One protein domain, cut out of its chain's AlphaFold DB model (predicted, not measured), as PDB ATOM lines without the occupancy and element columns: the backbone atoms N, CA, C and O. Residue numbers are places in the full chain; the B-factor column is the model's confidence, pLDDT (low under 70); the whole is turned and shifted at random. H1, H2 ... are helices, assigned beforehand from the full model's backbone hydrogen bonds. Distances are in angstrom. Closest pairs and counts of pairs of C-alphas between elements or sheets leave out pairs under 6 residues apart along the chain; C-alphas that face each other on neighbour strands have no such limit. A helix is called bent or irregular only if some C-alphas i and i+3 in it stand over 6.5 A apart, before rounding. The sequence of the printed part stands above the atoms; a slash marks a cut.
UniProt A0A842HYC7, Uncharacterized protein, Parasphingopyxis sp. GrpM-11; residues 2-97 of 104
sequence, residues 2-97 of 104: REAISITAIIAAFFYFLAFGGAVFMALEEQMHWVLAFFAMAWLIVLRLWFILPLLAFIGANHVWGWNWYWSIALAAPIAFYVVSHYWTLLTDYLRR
ATOM      1  N   ARG A   2     202.863 208.810 203.856       72.06
ATOM      2  CA  ARG A   2     202.613 210.214 204.255       72.06
ATOM      3  C   ARG A   2     203.891 211.040 204.492       72.06
ATOM      4  O   ARG A   2     203.946 212.198 204.100       72.06
ATOM      5  N   GLU A   3     204.921 210.431 205.077       72.56
ATOM      6  CA  GLU A   3     206.218 211.080 205.338       72.56
ATOM      7  C   GLU A   3     206.983 211.403 204.053       72.56
ATOM      8  O   GLU A   3     207.501 212.506 203.916       72.56
ATOM      9  N   ALA A   4     206.981 210.490 203.074       75.50
ATOM     10  CA  ALA A   4     207.628 210.715 201.782       75.50
ATOM     11  C   ALA A   4     207.014 211.917 201.046       75.50
ATOM     12  O   ALA A   4     207.747 212.778 200.575       75.50
ATOM     13  N   ILE A   5     205.679 212.033 201.037       79.88
ATOM     14  CA  ILE A   5     204.966 213.171 200.429       79.88
ATOM     15  C   ILE A   5     205.341 214.493 201.120       79.88
ATOM     16  O   ILE A   5     205.569 215.495 200.446       79.88
ATOM     17  N   SER A   6     205.449 214.493 202.453       83.06
ATOM     18  CA  SER A   6     205.856 215.672 203.229       83.06
ATOM     19  C   SER A   6     207.281 216.116 202.888       83.06
ATOM     20  O   SER A   6     207.521 217.293 202.630       83.06
ATOM     21  N   ILE A   7     208.222 215.170 202.817       89.00
ATOM     22  CA  ILE A   7     209.621 215.454 202.472       89.00
ATOM     23  C   ILE A   7     209.716 216.026 201.054       89.00
ATOM     24  O   ILE A   7     210.363 217.053 200.851       89.00
ATOM     25  N   THR A   8     209.034 215.423 200.077       89.19
ATOM     26  CA  THR A   8     209.025 215.933 198.698       89.19
ATOM     27  C   THR A   8     208.431 217.341 198.615       89.19
ATOM     28  O   THR A   8     208.970 218.185 197.902       89.19
ATOM     29  N   ALA A   9     207.370 217.629 199.374       86.44
ATOM     30  CA  ALA A   9     206.771 218.962 199.423       86.44
ATOM     31  C   ALA A   9     207.723 220.014 200.019       86.44
ATOM     32  O   ALA A   9     207.830 221.112 199.477       86.44
ATOM     33  N   ILE A  10     208.451 219.674 201.088       90.12
ATOM     34  CA  ILE A  10     209.458 220.561 201.695       90.12
ATOM     35  C   ILE A  10     210.576 220.868 200.696       90.12
ATOM     36  O   ILE A  10     210.954 222.025 200.530       90.12
ATOM     37  N   ILE A  11     211.075 219.845 199.999       92.94
ATOM     38  CA  ILE A  11     212.127 220.005 198.989       92.94
ATOM     39  C   ILE A  11     211.642 220.909 197.849       92.94
ATOM     40  O   ILE A  11     212.340 221.846 197.462       92.94
ATOM     41  N   ALA A  12     210.428 220.681 197.342       89.56
ATOM     42  CA  ALA A  12     209.844 221.516 196.297       89.56
ATOM     43  C   ALA A  12     209.672 222.974 196.758       89.56
ATOM     44  O   ALA A  12     210.027 223.896 196.025       89.56
ATOM     45  N   ALA A  13     209.195 223.190 197.987       88.44
ATOM     46  CA  ALA A  13     209.061 224.523 198.569       88.44
ATOM     47  C   ALA A  13     210.417 225.225 198.731       88.44
ATOM     48  O   ALA A  13     210.519 226.424 198.479       88.44
ATOM     49  N   PHE A  14     211.467 224.485 199.095       92.00
ATOM     50  CA  PHE A  14     212.822 225.019 199.206       92.00
ATOM     51  C   PHE A  14     213.361 225.503 197.853       92.00
ATOM     52  O   PHE A  14     213.819 226.641 197.746       92.00
ATOM     53  N   PHE A  15     213.246 224.688 196.799       94.06
ATOM     54  CA  PHE A  15     213.653 225.099 195.451       94.06
ATOM     55  C   PHE A  15     212.822 226.268 194.928       94.06
ATOM     56  O   PHE A  15     213.372 227.189 194.324       94.06
ATOM     57  N   TYR A  16     211.518 226.269 195.203       92.88
ATOM     58  CA  TYR A  16     210.652 227.389 194.861       92.88
ATOM     59  C   TYR A  16     211.095 228.678 195.561       92.88
ATOM     60  O   TYR A  16     211.210 229.714 194.914       92.88
ATOM     61  N   PHE A  17     211.399 228.614 196.860       91.06
ATOM     62  CA  PHE A  17     211.862 229.767 197.631       91.06
ATOM     63  C   PHE A  17     213.173 230.338 197.083       91.06
ATOM     64  O   PHE A  17     213.284 231.553 196.924       91.06
ATOM     65  N   LEU A  18     214.140 229.479 196.745       93.56
ATOM     66  CA  LEU A  18     215.397 229.913 196.131       93.56
ATOM     67  C   LEU A  18     215.172 230.558 194.763       93.56
ATOM     68  O   LEU A  18     215.731 231.618 194.491       93.56
ATOM     69  N   ALA A  19     214.338 229.945 193.918       92.62
ATOM     70  CA  ALA A  19     214.047 230.472 192.591       92.62
ATOM     71  C   ALA A  19     213.327 231.828 192.675       92.62
ATOM     72  O   ALA A  19     213.728 232.805 192.049       92.62
ATOM     73  N   PHE A  20     212.287 231.916 193.500       93.56
ATOM     74  CA  PHE A  20     211.510 233.136 193.670       93.56
ATOM     75  C   PHE A  20     212.337 234.251 194.324       93.56
ATOM     76  O   PHE A  20     212.424 235.354 193.788       93.56
ATOM     77  N   GLY A  21     212.974 233.967 195.464       91.25
ATOM     78  CA  GLY A  21     213.792 234.940 196.187       91.25
ATOM     79  C   GLY A  21     214.994 235.410 195.370       91.25
ATOM     80  O   GLY A  21     215.283 236.605 195.346       91.25
ATOM     81  N   GLY A  22     215.642 234.494 194.644       92.50
ATOM     82  CA  GLY A  22     216.736 234.811 193.730       92.50
ATOM     83  C   GLY A  22     216.297 235.721 192.585       92.50
ATOM     84  O   GLY A  22     216.964 236.716 192.321       92.50
ATOM     85  N   ALA A  23     215.151 235.441 191.957       93.06
ATOM     86  CA  ALA A  23     214.618 236.285 190.890       93.06
ATOM     87  C   ALA A  23     214.281 237.702 191.391       93.06
ATOM     88  O   ALA A  23     214.633 238.682 190.739       93.06
ATOM     89  N   VAL A  24     213.665 237.828 192.573       93.31
ATOM     90  CA  VAL A  24     213.396 239.139 193.197       93.31
ATOM     91  C   VAL A  24     214.691 239.900 193.472       93.31
ATOM     92  O   VAL A  24     214.780 241.085 193.157       93.31
ATOM     93  N   PHE A  25     215.689 239.231 194.053       93.69
ATOM     94  CA  PHE A  25     216.971 239.853 194.367       93.69
ATOM     95  C   PHE A  25     217.694 240.325 193.105       93.69
ATOM     96  O   PHE A  25     218.140 241.465 193.059       93.69
ATOM     97  N   MET A  26     217.752 239.489 192.067       92.50
ATOM     98  CA  MET A  26     218.405 239.842 190.805       92.50
ATOM     99  C   MET A  26     217.699 240.986 190.075       92.50
ATOM    100  O   MET A  26     218.368 241.850 189.522       92.50
ATOM    101  N   ALA A  27     216.365 241.050 190.115       92.19
ATOM    102  CA  ALA A  27     215.628 242.185 189.554       92.19
ATOM    103  C   ALA A  27     215.970 243.508 190.256       92.19
ATOM    104  O   ALA A  27     216.007 244.563 189.628       92.19
ATOM    105  N   LEU A  28     216.202 243.459 191.571       91.75
ATOM    106  CA  LEU A  28     216.663 244.622 192.323       91.75
ATOM    107  C   LEU A  28     218.115 244.943 191.966       91.75
ATOM    108  O   LEU A  28     218.406 246.089 191.642       91.75
ATOM    109  N   GLU A  29     218.999 243.946 191.975       93.38
ATOM    110  CA  GLU A  29     220.422 244.093 191.648       93.38
ATOM    111  C   GLU A  29     220.658 244.683 190.246       93.38
ATOM    112  O   GLU A  29     221.552 245.502 190.055       93.38
ATOM    113  N   GLU A  30     219.825 244.331 189.267       90.81
ATOM    114  CA  GLU A  30     219.904 244.892 187.914       90.81
ATOM    115  C   GLU A  30     219.797 246.429 187.914       90.81
ATOM    116  O   GLU A  30     220.423 247.105 187.098       90.81
ATOM    117  N   GLN A  31     219.029 246.994 188.850       86.81
ATOM    118  CA  GLN A  31     218.762 248.432 188.944       86.81
ATOM    119  C   GLN A  31     219.610 249.142 190.013       86.81
ATOM    120  O   GLN A  31     219.708 250.371 190.008       86.81
ATOM    121  N   MET A  32     220.202 248.409 190.962       91.56
ATOM    122  CA  MET A  32     220.967 248.979 192.075       91.56
ATOM    123  C   MET A  32     222.100 248.055 192.528       91.56
ATOM    124  O   MET A  32     221.999 246.843 192.438       91.56
ATOM    125  N   HIS A  33     223.170 248.600 193.115       91.88
ATOM    126  CA  HIS A  33     224.265 247.771 193.640       91.88
ATOM    127  C   HIS A  33     223.780 246.696 194.631       91.88
ATOM    128  O   HIS A  33     222.880 246.944 195.431       91.88
ATOM    129  N   TRP A  34     224.448 245.537 194.644       88.38
ATOM    130  CA  TRP A  34     224.071 244.355 195.437       88.38
ATOM    131  C   TRP A  34     223.751 244.648 196.916       88.38
ATOM    132  O   TRP A  34     222.781 244.125 197.458       88.38
ATOM    133  N   VAL A  35     224.513 245.539 197.566       91.44
ATOM    134  CA  VAL A  35     224.263 245.965 198.956       91.44
ATOM    135  C   VAL A  35     222.903 246.655 199.091       91.44
ATOM    136  O   VAL A  35     222.138 246.354 200.005       91.44
ATOM    137  N   LEU A  36     222.579 247.560 198.166       89.75
ATOM    138  CA  LEU A  36     221.295 248.260 198.143       89.75
ATOM    139  C   LEU A  36     220.149 247.301 197.827       89.75
ATOM    140  O   LEU A  36     219.094 247.427 198.439       89.75
ATOM    141  N   ALA A  37     220.363 246.308 196.958       90.06
ATOM    142  CA  ALA A  37     219.364 245.287 196.652       90.06
ATOM    143  C   ALA A  37     218.987 244.466 197.898       90.06
ATOM    144  O   ALA A  37     217.803 244.238 198.149       90.06
ATOM    145  N   PHE A  38     219.965 244.108 198.741       89.81
ATOM    146  CA  PHE A  38     219.704 243.457 200.032       89.81
ATOM    147  C   PHE A  38     218.863 244.337 200.962       89.81
ATOM    148  O   PHE A  38     217.870 243.869 201.526       89.81
ATOM    149  N   PHE A  39     219.222 245.616 201.104       91.31
ATOM    150  CA  PHE A  39     218.450 246.551 201.925       91.31
ATOM    151  C   PHE A  39     217.045 246.791 201.366       91.31
ATOM    152  O   PHE A  39     216.089 246.844 202.137       91.31
ATOM    153  N   ALA A  40     216.894 246.893 200.047       89.75
ATOM    154  CA  ALA A  40     215.605 247.050 199.386       89.75
ATOM    155  C   ALA A  40     214.720 245.818 199.602       89.75
ATOM    156  O   ALA A  40     213.562 245.958 199.990       89.75
ATOM    157  N   MET A  41     215.267 244.610 199.445       89.56
ATOM    158  CA  MET A  41     214.544 243.365 199.705       89.56
ATOM    159  C   MET A  41     214.108 243.258 201.174       89.56
ATOM    160  O   MET A  41     212.957 242.913 201.449       89.56
ATOM    161  N   ALA A  42     214.979 243.629 202.118       88.75
ATOM    162  CA  ALA A  42     214.621 243.706 203.533       88.75
ATOM    163  C   ALA A  42     213.506 244.738 203.784       88.75
ATOM    164  O   ALA A  42     212.540 244.449 204.494       88.75
ATOM    165  N   TRP A  43     213.584 245.913 203.154       89.56
ATOM    166  CA  TRP A  43     212.565 246.954 203.281       89.56
ATOM    167  C   TRP A  43     211.210 246.550 202.706       89.56
ATOM    168  O   TRP A  43     210.192 246.836 203.335       89.56
ATOM    169  N   LEU A  44     211.171 245.847 201.571       88.44
ATOM    170  CA  LEU A  44     209.929 245.310 201.002       88.44
ATOM    171  C   LEU A  44     209.208 244.388 201.995       88.44
ATOM    172  O   LEU A  44     207.982 244.440 202.105       88.44
ATOM    173  N   ILE A  45     209.964 243.589 202.750       85.06
ATOM    174  CA  ILE A  45     209.423 242.699 203.783       85.06
ATOM    175  C   ILE A  45     208.929 243.512 204.989       85.06
ATOM    176  O   ILE A  45     207.792 243.327 205.430       85.06
ATOM    177  N   VAL A  46     209.746 244.439 205.501       88.19
ATOM    178  CA  VAL A  46     209.417 245.259 206.684       88.19
ATOM    179  C   VAL A  46     208.200 246.152 206.437       88.19
ATOM    180  O   VAL A  46     207.275 246.173 207.249       88.19
ATOM    181  N   LEU A  47     208.159 246.846 205.297       89.81
ATOM    182  CA  LEU A  47     207.040 247.706 204.890       89.81
ATOM    183  C   LEU A  47     205.842 246.914 204.361       89.81
ATOM    184  O   LEU A  47     204.828 247.509 204.001       89.81
ATOM    185  N   ARG A  48     205.938 245.579 204.322       84.62
ATOM    186  CA  ARG A  48     204.879 244.686 203.842       84.62
ATOM    187  C   ARG A  48     204.404 245.054 202.435       84.62
ATOM    188  O   ARG A  48     203.209 245.020 202.143       84.62
ATOM    189  N   LEU A  49     205.334 245.373 201.545       87.25
ATOM    190  CA  LEU A  49     205.061 245.694 200.144       87.25
ATOM    191  C   LEU A  49     204.978 244.412 199.303       87.25
ATOM    192  O   LEU A  49     205.609 244.278 198.256       87.25
ATOM    193  N   TRP A  50     204.183 243.446 199.772       86.44
ATOM    194  CA  TRP A  50     204.115 242.090 199.214       86.44
ATOM    195  C   TRP A  50     203.666 242.059 197.751       86.44
ATOM    196  O   TRP A  50     204.061 241.164 197.013       86.44
ATOM    197  N   PHE A  51     202.888 243.053 197.311       87.12
ATOM    198  CA  PHE A  51     202.442 243.182 195.921       87.12
ATOM    199  C   PHE A  51     203.583 243.429 194.925       87.12
ATOM    200  O   PHE A  51     203.442 243.102 193.749       87.12
ATOM    201  N   ILE A  52     204.712 243.973 195.386       89.88
ATOM    202  CA  ILE A  52     205.875 244.267 194.541       89.88
ATOM    203  C   ILE A  52     206.672 242.987 194.253       89.88
ATOM    204  O   ILE A  52     207.238 242.836 193.174       89.88
ATOM    205  N   LEU A  53     206.677 242.035 195.189       91.06
ATOM    206  CA  LEU A  53     207.447 240.793 195.087       91.06
ATOM    207  C   LEU A  53     207.145 239.973 193.817       91.06
ATOM    208  O   LEU A  53     208.100 239.616 193.131       91.06
ATOM    209  N   PRO A  54     205.881 239.682 193.439       92.38
ATOM    210  CA  PRO A  54     205.606 238.930 192.214       92.38
ATOM    211  C   PRO A  54     206.009 239.689 190.941       92.38
ATOM    212  O   PRO A  54     206.444 239.060 189.979       92.38
ATOM    213  N   LEU A  55     205.925 241.025 190.934       92.62
ATOM    214  CA  LEU A  55     206.396 241.855 189.818       92.62
ATOM    215  C   LEU A  55     207.917 241.760 189.656       92.62
ATOM    216  O   LEU A  55     208.399 241.513 188.553       92.62
ATOM    217  N   LEU A  56     208.665 241.897 190.752       93.12
ATOM    218  CA  LEU A  56     210.123 241.767 190.734       93.12
ATOM    219  C   LEU A  56     210.557 240.353 190.344       93.12
ATOM    220  O   LEU A  56     211.446 240.206 189.514       93.12
ATOM    221  N   ALA A  57     209.896 239.318 190.868       93.19
ATOM    222  CA  ALA A  57     210.184 237.935 190.494       93.19
ATOM    223  C   ALA A  57     209.974 237.696 188.991       93.19
ATOM    224  O   ALA A  57     210.799 237.050 188.349       93.19
ATOM    225  N   PHE A  58     208.900 238.245 188.415       94.50
ATOM    226  CA  PHE A  58     208.649 238.166 186.977       94.50
ATOM    227  C   PHE A  58     209.736 238.882 186.168       94.50
ATOM    228  O   PHE A  58     210.254 238.310 185.208       94.50
ATOM    229  N   ILE A  59     210.097 240.111 186.555       92.75
ATOM    230  CA  ILE A  59     211.129 240.899 185.868       92.75
ATOM    231  C   ILE A  59     212.474 240.180 185.934       92.75
ATOM    232  O   ILE A  59     213.084 239.978 184.889       92.75
ATOM    233  N   GLY A  60     212.893 239.734 187.119       92.19
ATOM    234  CA  GLY A  60     214.162 239.035 187.309       92.19
ATOM    235  C   GLY A  60     214.225 237.718 186.544       92.19
ATOM    236  O   GLY A  60     215.208 237.451 185.859       92.19
ATOM    237  N   ALA A  61     213.151 236.925 186.569       93.88
ATOM    238  CA  ALA A  61     213.097 235.682 185.804       93.88
ATOM    239  C   ALA A  61     213.135 235.937 184.284       93.88
ATOM    240  O   ALA A  61     213.869 235.266 183.565       93.88
ATOM    241  N   ASN A  62     212.379 236.916 183.781       94.69
ATOM    242  CA  ASN A  62     212.267 237.166 182.344       94.69
ATOM    243  C   ASN A  62     213.482 237.902 181.758       94.69
ATOM    244  O   ASN A  62     213.998 237.501 180.720       94.69
ATOM    245  N   HIS A  63     213.932 238.979 182.405       91.25
ATOM    246  CA  HIS A  63     214.964 239.871 181.867       91.25
ATOM    247  C   HIS A  63     216.374 239.486 182.310       91.25
ATOM    248  O   HIS A  63     217.287 239.537 181.492       91.25
ATOM    249  N   VAL A  64     216.553 239.040 183.560       90.12
ATOM    250  CA  VAL A  64     217.887 238.703 184.083       90.12
ATOM    251  C   VAL A  64     218.229 237.236 183.829       90.12
ATOM    252  O   VAL A  64     219.307 236.927 183.330       90.12
ATOM    253  N   TRP A  65     217.311 236.312 184.124       90.88
ATOM    254  CA  TRP A  65     217.539 234.879 183.880       90.88
ATOM    255  C   TRP A  65     217.226 234.441 182.449       90.88
ATOM    256  O   TRP A  65     217.553 233.316 182.071       90.88
ATOM    257  N   GLY A  66     216.586 235.303 181.655       91.44
ATOM    258  CA  GLY A  66     216.203 234.990 180.280       91.44
ATOM    259  C   GLY A  66     215.148 233.886 180.178       91.44
ATOM    260  O   GLY A  66     215.074 233.195 179.159       91.44
ATOM    261  N   TRP A  67     214.354 233.662 181.230       94.06
ATOM    262  CA  TRP A  67     213.257 232.703 181.167       94.06
ATOM    263  C   TRP A  67     212.176 233.195 180.222       94.06
ATOM    264  O   TRP A  67     211.871 234.380 180.134       94.06
ATOM    265  N   ASN A  68     211.540 232.244 179.547       94.12
ATOM    266  CA  ASN A  68     210.388 232.551 178.717       94.12
ATOM    267  C   ASN A  68     209.239 233.084 179.588       94.12
ATOM    268  O   ASN A  68     209.013 232.588 180.695       94.12
ATOM    269  N   TRP A  69     208.465 234.030 179.058       90.44
ATOM    270  CA  TRP A  69     207.458 234.764 179.829       90.44
ATOM    271  C   TRP A  69     206.443 233.861 180.556       90.44
ATOM    272  O   TRP A  69     206.047 234.166 181.680       90.44
ATOM    273  N   TYR A  70     206.073 232.715 179.969       92.81
ATOM    274  CA  TYR A  70     205.187 231.724 180.595       92.81
ATOM    275  C   TYR A  70     205.760 231.151 181.903       92.81
ATOM    276  O   TYR A  70     205.033 230.994 182.883       92.81
ATOM    277  N   TRP A  71     207.063 230.858 181.935       91.31
ATOM    278  CA  TRP A  71     207.747 230.312 183.113       91.31
ATOM    279  C   TRP A  71     207.928 231.373 184.194       91.31
ATOM    280  O   TRP A  71     207.742 231.090 185.377       91.31
ATOM    281  N   SER A  72     208.195 232.611 183.784       90.31
ATOM    282  CA  SER A  72     208.263 233.766 184.681       90.31
ATOM    283  C   SER A  72     206.913 234.030 185.361       90.31
ATOM    284  O   SER A  72     206.863 234.268 186.568       90.31
ATOM    285  N   ILE A  73     205.799 233.909 184.624       91.88
ATOM    286  CA  ILE A  73     204.449 233.988 185.207       91.88
ATOM    287  C   ILE A  73     204.195 232.815 186.152       91.88
ATOM    288  O   ILE A  73     203.699 233.032 187.255       91.88
ATOM    289  N   ALA A  74     204.542 231.587 185.757       92.81
ATOM    290  CA  ALA A  74     204.344 230.408 186.600       92.81
ATOM    291  C   ALA A  74     205.085 230.521 187.945       92.81
ATOM    292  O   ALA A  74     204.557 230.100 188.973       92.81
ATOM    293  N   LEU A  75     206.269 231.144 187.957       92.88
ATOM    294  CA  LEU A  75     207.020 231.431 189.179       92.88
ATOM    295  C   LEU A  75     206.308 232.464 190.068       92.88
ATOM    296  O   LEU A  75     206.200 232.264 191.279       92.88
ATOM    297  N   ALA A  76     205.811 233.554 189.479       91.81
ATOM    298  CA  ALA A  76     205.187 234.660 190.209       91.81
ATOM    299  C   ALA A  76     203.741 234.372 190.661       91.81
ATOM    300  O   ALA A  76     203.283 234.925 191.665       91.81
ATOM    301  N   ALA A  77     203.020 233.508 189.943       91.69
ATOM    302  CA  ALA A  77     201.588 233.285 190.125       91.69
ATOM    303  C   ALA A  77     201.188 232.811 191.537       91.69
ATOM    304  O   ALA A  77     200.264 233.405 192.093       91.69
ATOM    305  N   PRO A  78     201.848 231.820 192.171       90.44
ATOM    306  CA  PRO A  78     201.452 231.352 193.502       90.44
ATOM    307  C   PRO A  78     201.473 232.466 194.556       90.44
ATOM    308  O   PRO A  78     200.537 232.604 195.345       90.44
ATOM    309  N   ILE A  79     202.509 233.309 194.527       89.25
ATOM    310  CA  ILE A  79     202.633 234.455 195.433       89.25
ATOM    311  C   ILE A  79     201.616 235.539 195.073       89.25
ATOM    312  O   ILE A  79     200.993 236.096 195.972       89.25
ATOM    313  N   ALA A  80     201.383 235.812 193.786       91.00
ATOM    314  CA  ALA A  80     200.363 236.770 193.363       91.00
ATOM    315  C   ALA A  80     198.959 236.370 193.856       91.00
ATOM    316  O   ALA A  80     198.246 237.207 194.410       91.00
ATOM    317  N   PHE A  81     198.587 235.091 193.742       91.75
ATOM    318  CA  PHE A  81     197.326 234.574 194.285       91.75
ATOM    319  C   PHE A  81     197.242 234.739 195.803       91.75
ATOM    320  O   PHE A  81     196.217 235.201 196.308       91.75
ATOM    321  N   TYR A  82     198.315 234.414 196.531       89.50
ATOM    322  CA  TYR A  82     198.372 234.613 197.979       89.50
ATOM    323  C   TYR A  82     198.182 236.087 198.361       89.50
ATOM    324  O   TYR A  82     197.351 236.403 199.210       89.50
ATOM    325  N   VAL A  83     198.914 236.989 197.704       88.12
ATOM    326  CA  VAL A  83     198.850 238.436 197.932       88.12
ATOM    327  C   VAL A  83     197.436 238.953 197.688       88.12
ATOM    328  O   VAL A  83     196.852 239.578 198.573       88.12
ATOM    329  N   VAL A  84     196.855 238.654 196.525       88.81
ATOM    330  CA  VAL A  84     195.496 239.091 196.181       88.81
ATOM    331  C   VAL A  84     194.490 238.550 197.192       88.81
ATOM    332  O   VAL A  84     193.678 239.318 197.701       88.81
ATOM    333  N   SER A  85     194.579 237.265 197.549       89.12
ATOM    334  CA  SER A  85     193.705 236.667 198.562       89.12
ATOM    335  C   SER A  85     193.843 237.364 199.916       89.12
ATOM    336  O   SER A  85     192.833 237.647 200.557       89.12
ATOM    337  N   HIS A  86     195.067 237.657 200.353       87.69
ATOM    338  CA  HIS A  86     195.334 238.294 201.639       87.69
ATOM    339  C   HIS A  86     194.752 239.714 201.704       87.69
ATOM    340  O   HIS A  86     194.014 240.052 202.635       87.69
ATOM    341  N   TYR A  87     195.021 240.540 200.693       84.94
ATOM    342  CA  TYR A  87     194.483 241.901 200.645       84.94
ATOM    343  C   TYR A  87     192.970 241.919 200.424       84.94
ATOM    344  O   TYR A  87     192.288 242.761 201.005       84.94
ATOM    345  N   TRP A  88     192.427 240.964 199.664       86.94
ATOM    346  CA  TRP A  88     190.983 240.794 199.523       86.94
ATOM    347  C   TRP A  88     190.325 240.504 200.870       86.94
ATOM    348  O   TRP A  88     189.374 241.192 201.232       86.94
ATOM    349  N   THR A  89     190.867 239.562 201.649       85.38
ATOM    350  CA  THR A  89     190.346 239.265 202.992       85.38
ATOM    351  C   THR A  89     190.393 240.482 203.911       85.38
ATOM    352  O   THR A  89     189.386 240.813 204.535       85.38
ATOM    353  N   LEU A  90     191.510 241.221 203.919       83.56
ATOM    354  CA  LEU A  90     191.648 242.448 204.709       83.56
ATOM    355  C   LEU A  90     190.617 243.506 204.313       83.56
ATOM    356  O   LEU A  90     190.021 244.143 205.182       83.56
ATOM    357  N   LEU A  91     190.392 243.684 203.011       86.56
ATOM    358  CA  LEU A  91     189.407 244.623 202.493       86.56
ATOM    359  C   LEU A  91     187.988 244.202 202.881       86.56
ATOM    360  O   LEU A  91     187.223 245.022 203.387       86.56
ATOM    361  N   THR A  92     187.629 242.931 202.689       86.12
ATOM    362  CA  THR A  92     186.298 242.437 203.055       86.12
ATOM    363  C   THR A  92     186.050 242.523 204.553       86.12
ATOM    364  O   THR A  92     184.946 242.875 204.956       86.12
ATOM    365  N   ASP A  93     187.067 242.271 205.375       83.69
ATOM    366  CA  ASP A  93     186.972 242.407 206.826       83.69
ATOM    367  C   ASP A  93     186.837 243.871 207.237       83.69
ATOM    368  O   ASP A  93     186.064 244.186 208.138       83.69
ATOM    369  N   TYR A  94     187.554 244.784 206.577       80.69
ATOM    370  CA  TYR A  94     187.414 246.218 206.814       80.69
ATOM    371  C   TYR A  94     186.002 246.710 206.466       80.69
ATOM    372  O   TYR A  94     185.386 247.412 207.265       80.69
ATOM    373  N   LEU A  95     185.461 246.285 205.320       81.62
ATOM    374  CA  LEU A  95     184.133 246.682 204.839       81.62
ATOM    375  C   LEU A  95     182.977 246.020 205.606       81.62
ATOM    376  O   LEU A  95     181.896 246.597 205.692       81.62
ATOM    377  N   ARG A  96     183.174 244.814 206.155       78.69
ATOM    378  CA  ARG A  96     182.153 244.088 206.935       78.69
ATOM    379  C   ARG A  96     182.146 244.436 208.420       78.69
ATOM    380  O   ARG A  96     181.241 243.988 209.125       78.69
ATOM    381  N   ARG A  97     183.125 245.194 208.927       65.94
ATOM    382  CA  ARG A  97     183.129 245.615 210.334       65.94
ATOM    383  C   ARG A  97     181.902 246.498 210.601       65.94
ATOM    384  O   ARG A  97     181.784 247.552 209.978       65.94
TER     385      ARG A  97
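AT A GLANCE: This is residues 2 to 97 of the 104 residues of an uncharacterized protein of Parasphingopyxis sp. GrpM-11 (UniProt A0A842HYC7). Two long helices, H1 and H4, stand about perpendicular, and short H2 and H3 pack on H1's residues 20 to 30. Residues 2 to 15 and 88 to 97 stick out as arms. The printed part has 96 residues with four named helices, H1 to H4, class all helix; it is only just loose, close to compact, radius of gyration of the C-alphas 15.4 A, spanning 44 by 38 by 25 A.

IN THESE COORDINATES: Find C-alpha 2 at (202.613, 210.214, 204.255); from there H1, residues 2 to 31, runs 44.2 A. H2 is residues 34 to 46, H3 52 to 64. H4, residues 69 to 96, runs 38.2 A to (182.153, 244.088, 206.935), irregular: C-alphas 75 and 78 are 7.0 A apart.

HOW THE PARTS SIT: The hub H1 touches H2 at a steep tilt of 59 degrees, closest C-alphas Leu 28 and Ala 37, 5.1 A. It touches H3 about perpendicular, Ala 27 to Gly 60, 4.1 A between C-alphas. H3 and H4 form a hairpin, closest C-alphas Pro 54 and Ala 76, 4.7 A. Every O i to N i+4 pair is within hydrogen-bond range in H2 and H3, 25 of 26 in H1, 22 of 24 in H4.

THE WHOLE: The printed part has no cut, its three links are tight, and residue 97 is under 70 in pLDDT.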